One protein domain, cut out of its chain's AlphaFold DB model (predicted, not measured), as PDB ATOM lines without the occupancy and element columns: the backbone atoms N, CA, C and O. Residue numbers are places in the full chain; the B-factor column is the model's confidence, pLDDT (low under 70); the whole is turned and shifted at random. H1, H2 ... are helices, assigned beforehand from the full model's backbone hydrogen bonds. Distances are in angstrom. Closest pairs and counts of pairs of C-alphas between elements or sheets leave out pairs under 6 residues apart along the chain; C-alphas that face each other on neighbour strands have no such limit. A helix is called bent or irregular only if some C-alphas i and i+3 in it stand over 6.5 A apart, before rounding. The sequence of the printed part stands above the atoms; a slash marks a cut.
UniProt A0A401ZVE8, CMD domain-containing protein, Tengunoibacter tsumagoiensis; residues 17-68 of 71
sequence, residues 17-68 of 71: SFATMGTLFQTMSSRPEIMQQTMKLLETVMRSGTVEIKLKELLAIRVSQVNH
ATOM      1  N   SER A  17     -12.815 182.712  90.858       66.19
ATOM      2  CA  SER A  17     -13.400 181.458  91.312       66.19
ATOM      3  C   SER A  17     -13.637 180.415  90.221       66.19
ATOM      4  O   SER A  17     -13.683 179.230  90.549       66.19
ATOM      5  N   PHE A  18     -13.777 180.837  88.963       72.44
ATOM      6  CA  PHE A  18     -14.108 179.989  87.817       72.44
ATOM      7  C   PHE A  18     -13.168 180.186  86.622       72.44
ATOM      8  O   PHE A  18     -13.518 179.832  85.497       72.44
ATOM      9  N   ALA A  19     -11.966 180.719  86.851       71.06
ATOM     10  CA  ALA A  19     -11.032 181.082  85.784       71.06
ATOM     11  C   ALA A  19     -10.725 179.932  84.798       71.06
ATOM     12  O   ALA A  19     -10.466 180.172  83.622       71.06
ATOM     13  N   THR A  20     -10.788 178.675  85.247       80.38
ATOM     14  CA  THR A  20     -10.539 177.485  84.414       80.38
ATOM     15  C   THR A  20     -11.777 176.954  83.686       80.38
ATOM     16  O   THR A  20     -11.649 176.073  82.841       80.38
ATOM     17  N   MET A  21     -12.971 177.477  83.974       86.25
ATOM     18  CA  MET A  21     -14.258 176.984  83.462       86.25
ATOM     19  C   MET A  21     -14.858 177.876  82.367       86.25
ATOM     20  O   MET A  21     -16.032 177.731  82.019       86.25
ATOM     21  N   GLY A  22     -14.070 178.785  81.787       87.19
ATOM     22  CA  GLY A  22     -14.548 179.734  80.775       87.19
ATOM     23  C   GLY A  22     -15.254 179.057  79.596       87.19
ATOM     24  O   GLY A  22     -16.365 179.439  79.238       87.19
ATOM     25  N   THR A  23     -14.682 177.978  79.047       88.44
ATOM     26  CA  THR A  23     -15.287 177.257  77.910       88.44
ATOM     27  C   THR A  23     -16.619 176.575  78.273       88.44
ATOM     28  O   THR A  23     -17.467 176.385  77.401       88.44
ATOM     29  N   LEU A  24     -16.834 176.211  79.545       90.56
ATOM     30  CA  LEU A  24     -18.056 175.560  80.023       90.56
ATOM     31  C   LEU A  24     -19.176 176.589  80.001       90.56
ATOM     32  O   LEU A  24     -20.196 176.370  79.353       90.56
ATOM     33  N   PHE A  25     -18.949 177.736  80.640       91.12
ATOM     34  CA  PHE A  25     -19.942 178.803  80.683       91.12
ATOM     35  C   PHE A  25     -20.171 179.434  79.311       91.12
ATOM     36  O   PHE A  25     -21.320 179.685  78.965       91.12
ATOM     37  N   GLN A  26     -19.142 179.543  78.465       90.56
ATOM     38  CA  GLN A  26     -19.323 179.942  77.067       90.56
ATOM     39  C   GLN A  26     -20.225 178.958  76.310       90.56
ATOM     40  O   GLN A  26     -21.129 179.358  75.593       90.56
ATOM     41  N   THR A  27     -20.057 177.650  76.508       91.75
ATOM     42  CA  THR A  27     -20.961 176.659  75.896       91.75
ATOM     43  C   THR A  27     -22.400 176.816  76.404       91.75
ATOM     44  O   THR A  27     -23.367 176.699  75.645       91.75
ATOM     45  N   MET A  28     -22.554 177.093  77.700       93.12
ATOM     46  CA  MET A  28     -23.853 177.281  78.343       93.12
ATOM     47  C   MET A  28     -24.498 178.636  78.031       93.12
ATOM     48  O   MET A  28     -25.694 178.775  78.279       93.12
ATOM     49  N   SER A  29     -23.772 179.603  77.460       92.62
ATOM     50  CA  SER A  29     -24.309 180.937  77.163       92.62
ATOM     51  C   SER A  29     -25.448 180.905  76.144       92.62
ATOM     52  O   SER A  29     -26.337 181.746  76.199       92.62
ATOM     53  N   SER A  30     -25.522 179.852  75.320       93.62
ATOM     54  CA  SER A  30     -26.688 179.541  74.475       93.62
ATOM     55  C   SER A  30     -28.011 179.392  75.252       93.62
ATOM     56  O   SER A  30     -29.090 179.433  74.659       93.62
ATOM     57  N   ARG A  31     -27.948 179.185  76.578       94.00
ATOM     58  CA  ARG A  31     -29.085 179.119  77.513       94.00
ATOM     59  C   ARG A  31     -28.739 179.855  78.822       94.00
ATOM     60  O   ARG A  31     -28.431 179.203  79.827       94.00
ATOM     61  N   PRO A  32     -28.826 181.198  78.850       92.50
ATOM     62  CA  PRO A  32     -28.300 182.021  79.946       92.50
ATOM     63  C   PRO A  32     -28.883 181.693  81.324       92.50
ATOM     64  O   PRO A  32     -28.162 181.685  82.319       92.50
ATOM     65  N   GLU A  33     -30.174 181.370  81.394       94.12
ATOM     66  CA  GLU A  33     -30.848 181.017  82.650       94.12
ATOM     67  C   GLU A  33     -30.246 179.752  83.283       94.12
ATOM     68  O   GLU A  33     -29.984 179.718  84.488       94.12
ATOM     69  N   ILE A  34     -29.941 178.737  82.463       94.94
ATOM     70  CA  ILE A  34     -29.297 177.494  82.917       94.94
ATOM     71  C   ILE A  34     -27.862 177.778  83.358       94.94
ATOM     72  O   ILE A  34     -27.427 177.278  84.398       94.94
ATOM     73  N   MET A  35     -27.128 178.592  82.591       93.38
ATOM     74  CA  MET A  35     -25.769 179.015  82.937       93.38
ATOM     75  C   MET A  35     -25.731 179.671  84.321       93.38
ATOM     76  O   MET A  35     -25.004 179.208  85.197       93.38
ATOM     77  N   GLN A  36     -26.564 180.689  84.553       92.06
ATOM     78  CA  GLN A  36     -26.603 181.428  85.819       92.06
ATOM     79  C   GLN A  36     -26.962 180.537  87.013       92.06
ATOM     80  O   GLN A  36     -26.353 180.647  88.078       92.06
ATOM     81  N   GLN A  37     -27.937 179.638  86.852       95.19
ATOM     82  CA  GLN A  37     -28.295 178.681  87.901       95.19
ATOM     83  C   GLN A  37     -27.152 177.703  88.191       95.19
ATOM     84  O   GLN A  37     -26.864 177.422  89.354       95.19
ATOM     85  N   THR A  38     -26.462 177.233  87.150       94.25
ATOM     86  CA  THR A  38     -25.327 176.310  87.281       94.25
ATOM     87  C   THR A  38     -24.148 176.968  87.989       94.25
ATOM     88  O   THR A  38     -23.562 176.349  88.871       94.25
ATOM     89  N   MET A  39     -23.843 178.233  87.679       92.06
ATOM     90  CA  MET A  39     -22.803 179.000  88.375       92.06
ATOM     91  C   MET A  39     -23.082 179.089  89.880       92.06
ATOM     92  O   MET A  39     -22.227 178.729  90.686       92.06
ATOM     93  N   LYS A  40     -24.307 179.481  90.261       92.62
ATOM     94  CA  LYS A  40     -24.716 179.571  91.674       92.62
ATOM     95  C   LYS A  40     -24.663 178.220  92.380       92.62
ATOM     96  O   LYS A  40     -24.217 178.132  93.526       92.62
ATOM     97  N   LEU A  41     -25.122 177.166  91.705       94.62
ATOM     98  CA  LEU A  41     -25.078 175.809  92.239       94.62
ATOM     99  C   LEU A  41     -23.635 175.373  92.490       94.62
ATOM    100  O   LEU A  41     -23.326 174.885  93.575       94.62
ATOM    101  N   LEU A  42     -22.754 175.574  91.511       92.75
ATOM    102  CA  LEU A  42     -21.353 175.196  91.611       92.75
ATOM    103  C   LEU A  42     -20.646 175.966  92.729       92.75
ATOM    104  O   LEU A  42     -19.951 175.359  93.540       92.75
ATOM    105  N   GLU A  43     -20.870 177.278  92.820       91.62
ATOM    106  CA  GLU A  43     -20.340 178.105  93.903       91.62
ATOM    107  C   GLU A  43     -20.768 177.564  95.272       91.62
ATOM    108  O   GLU A  43     -19.930 177.304  96.139       91.62
ATOM    109  N   THR A  44     -22.069 177.310  95.430       94.19
ATOM    110  CA  THR A  44     -22.649 176.797  96.673       94.19
ATOM    111  C   THR A  44     -22.047 175.442  97.036       94.19
ATOM    112  O   THR A  44     -21.566 175.256  98.155       94.19
ATOM    113  N   VAL A  45     -22.020 174.497  96.093       93.94
ATOM    114  CA  VAL A  45     -21.531 173.132  96.333       93.94
ATOM    115  C   VAL A  45     -20.040 173.127  96.637       93.94
ATOM    116  O   VAL A  45     -19.620 172.429  97.558       93.94
ATOM    117  N   MET A  46     -19.230 173.912  95.926       92.62
ATOM    118  CA  MET A  46     -17.774 173.871  96.077       92.62
ATOM    119  C   MET A  46     -17.285 174.658  97.293       92.62
ATOM    120  O   MET A  46     -16.386 174.186  97.993       92.62
ATOM    121  N   ARG A  47     -17.914 175.795  97.620       90.69
ATOM    122  CA  ARG A  47     -17.401 176.739  98.631       90.69
ATOM    123  C   ARG A  47     -18.069 176.654 100.003       90.69
ATOM    124  O   ARG A  47     -17.495 177.158 100.962       90.69
ATOM    125  N   SER A  48     -19.233 176.017 100.125       92.88
ATOM    126  CA  SER A  48     -19.947 175.888 101.408       92.88
ATOM    127  C   SER A  48     -19.904 174.466 101.991       92.88
ATOM    128  O   SER A  48     -19.436 173.528 101.347       92.88
ATOM    129  N   GLY A  49     -20.406 174.280 103.213       94.25
ATOM    130  CA  GLY A  49     -20.516 172.967 103.860       94.25
ATOM    131  C   GLY A  49     -19.259 172.529 104.619       94.25
ATOM    132  O   GLY A  49     -18.374 173.327 104.905       94.25
ATOM    133  N   THR A  50     -19.214 171.248 104.989       97.19
ATOM    134  CA  THR A  50     -18.217 170.694 105.927       97.19
ATOM    135  C   THR A  50     -17.074 169.928 105.261       97.19
ATOM    136  O   THR A  50     -16.113 169.563 105.930       97.19
ATOM    137  N   VAL A  51     -17.165 169.665 103.955       97.06
ATOM    138  CA  VAL A  51     -16.124 168.960 103.195       97.06
ATOM    139  C   VAL A  51     -15.151 169.978 102.606       97.06
ATOM    140  O   VAL A  51     -15.572 170.938 101.960       97.06
ATOM    141  N   GLU A  52     -13.852 169.750 102.789       96.75
ATOM    142  CA  GLU A  52     -12.807 170.605 102.225       96.75
ATOM    143  C   GLU A  52     -12.863 170.662 100.693       96.75
ATOM    144  O   GLU A  52     -13.121 169.661 100.020       96.75
ATOM    145  N   ILE A  53     -12.538 171.827 100.124       94.44
ATOM    146  CA  ILE A  53     -12.618 172.066  98.675       94.44
ATOM    147  C   ILE A  53     -11.796 171.053  97.865       94.44
ATOM    148  O   ILE A  53     -12.276 170.525  96.867       94.44
ATOM    149  N   LYS A  54     -10.602 170.680  98.347       94.81
ATOM    150  CA  LYS A  54      -9.731 169.703  97.676       94.81
ATOM    151  C   LYS A  54     -10.365 168.313  97.581       94.81
ATOM    152  O   LYS A  54     -10.175 167.627  96.582       94.81
ATOM    153  N   LEU A  55     -11.127 167.896  98.594       97.94
ATOM    154  CA  LEU A  55     -11.823 166.607  98.576       97.94
ATOM    155  C   LEU A  55     -12.993 166.615  97.585       97.94
ATOM    156  O   LEU A  55     -13.235 165.611  96.917       97.94
ATOM    157  N   LYS A  56     -13.681 167.753  97.440       97.38
ATOM    158  CA  LYS A  56     -14.731 167.917  96.426       97.38
ATOM    159  C   LYS A  56     -14.168 167.872  95.009       97.38
ATOM    160  O   LYS A  56     -14.754 167.216  94.156       97.38
ATOM    161  N   GLU A  57     -13.010 168.484  94.777       95.25
ATOM    162  CA  GLU A  57     -12.313 168.392  93.486       95.25
ATOM    163  C   GLU A  57     -11.882 166.953  93.171       95.25
ATOM    164  O   GLU A  57     -12.096 166.469  92.061       95.25
ATOM    165  N   LEU A  58     -11.349 166.209  94.150       97.94
ATOM    166  CA  LEU A  58     -11.026 164.788  93.958       97.94
ATOM    167  C   LEU A  58     -12.263 163.958  93.587       97.94
ATOM    168  O   LEU A  58     -12.184 163.091  92.712       97.94
ATOM    169  N   LEU A  59     -13.407 164.236  94.220       97.31
ATOM    170  CA  LEU A  59     -14.680 163.614  93.859       97.31
ATOM    171  C   LEU A  59     -15.089 163.981  92.426       97.31
ATOM    172  O   LEU A  59     -15.439 163.084  91.659       97.31
ATOM    173  N   ALA A  60     -15.002 165.260  92.050       95.44
ATOM    174  CA  ALA A  60     -15.316 165.730  90.703       95.44
ATOM    175  C   ALA A  60     -14.451 165.023  89.646       95.44
ATOM    176  O   ALA A  60     -14.987 164.475  88.683       95.44
ATOM    177  N   ILE A  61     -13.136 164.921  89.872       96.25
ATOM    178  CA  ILE A  61     -12.212 164.183  88.996       96.25
ATOM    179  C   ILE A  61     -12.642 162.719  88.871       96.25
ATOM    180  O   ILE A  61     -12.752 162.194  87.760       96.25
ATOM    181  N   ARG A  62     -12.899 162.039  89.997       98.31
ATOM    182  CA  ARG A  62     -13.228 160.609  89.974       98.31
ATOM    183  C   ARG A  62     -14.545 160.336  89.251       98.31
ATOM    184  O   ARG A  62     -14.618 159.389  88.469       98.31
ATOM    185  N   VAL A  63     -15.565 161.158  89.487       98.25
ATOM    186  CA  VAL A  63     -16.867 161.036  88.819       98.25
ATOM    187  C   VAL A  63     -16.733 161.312  87.320       98.25
ATOM    188  O   VAL A  63     -17.290 160.555  86.525       98.25
ATOM    189  N   SER A  64     -15.949 162.313  86.915       97.81
ATOM    190  CA  SER A  64     -15.685 162.596  85.498       97.81
ATOM    191  C   SER A  64     -14.980 161.437  84.794       97.81
ATOM    192  O   SER A  64     -15.383 161.065  83.695       97.81
ATOM    193  N   GLN A  65     -13.994 160.802  85.439       98.00
ATOM    194  CA  GLN A  65     -13.314 159.618  84.895       98.00
ATOM    195  C   GLN A  65     -14.269 158.439  84.689       98.00
ATOM    196  O   GLN A  65     -14.254 157.822  83.627       98.00
ATOM    197  N   VAL A  66     -15.107 158.136  85.689       98.50
ATOM    198  CA  VAL A  66     -16.094 157.040  85.615       98.50
ATOM    199  C   VAL A  66     -17.116 157.286  84.503       98.50
ATOM    200  O   VAL A  66     -17.555 156.339  83.861       98.50
ATOM    201  N   ASN A  67     -17.463 158.549  84.248       98.25
ATOM    202  CA  ASN A  67     -18.412 158.930  83.202       98.25
ATOM    203  C   ASN A  67     -17.762 159.242  81.847       98.25
ATOM    204  O   ASN A  67     -18.466 159.661  80.931       98.25
ATOM    205  N   HIS A  68     -16.443 159.079  81.702       97.50
ATOM    206  CA  HIS A  68     -15.710 159.469  80.492       97.50
ATOM    207  C   HIS A  68     -15.980 160.928  80.056       97.50
ATOM    208  O   HIS A  68     -16.048 161.238  78.865       97.50
TER     209      HIS A  68
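This is residues 17 to 68 of the 71 residues of the protein "CMD domain-containing protein" of Tengunoibacter tsumagoiensis (UniProt A0A401ZVE8). Three helices follow one another round two corners in an open frame: H2 is the long base, the short H1 folds back at the end where H2 begins, and H3 turns away as an arm from the end where H2 finishes. Residues 58 to 68, of which 58 to 66 belong to H3, stick out free of the rest. The printed part has 52 residues with three named helices in the order H1, H2, H3 and no named strand, and its class is all helix. It is only just loose, close to compact, with a radius of gyration of the C-alphas of 12.2 A, and the C-alphas span 31 by 27 by 17 A.

The printed part begins at Ser 17, and residues 17 to 21 come before the first named helix. H1 covers residues 22 to 28, from C-alpha 22 at (-14.548, 179.734, 80.775) to C-alpha 28, 9.9 A away. H2 covers residues 32 to 47, from C-alpha 32 at (-28.300, 182.021, 79.946), and is 22.3 A from first to last C-alpha. H3 covers residues 53 to 66 and is 20.2 A long, ending with C-alpha 66 at (-16.094, 157.040, 85.615). No helix is bent.

H1 and H2 only just touch, with 3 pairs of C-alphas within 8 A, and they touch only at the corner by their link. The closest C-alphas are those of Met 28 and Met 35, 5.3 A apart, and H2 takes part with residues 34 to 35 alone. The two helices run opposite ways at a steep tilt of 47 degrees. H2 and H3 also only just touch, with 3 pairs of C-alphas within 8 A, and only at the corner by their link. Their closest C-alphas are those of Met 46 and Ile 53, 6.0 A apart; H2 takes part with residues 46 to 47 alone and H3 with residues 53 to 56 alone. They run opposite ways at a steep tilt of 57 degrees. H1 and H3 are apart. In H1, H2 and H3 every O i to N i+4 pair is within hydrogen-bond range.

The two C-alphas farthest apart are those of Ser 30 and Thr 50, at 33.8 A. The first and last printed C-alphas, those of Ser 17 and His 68, are 24.6 A apart. Without residues 58 to 68, the body of 41 residues spans 33 by 18 by 12 A. The printed part has no cut. The links from H1 to H2, with 3 residues, and from H2 to H3, with 5, are both tight, and there is no long link. The mean pLDDT of the printed part is 92.5, and residue 17 alone is under 70.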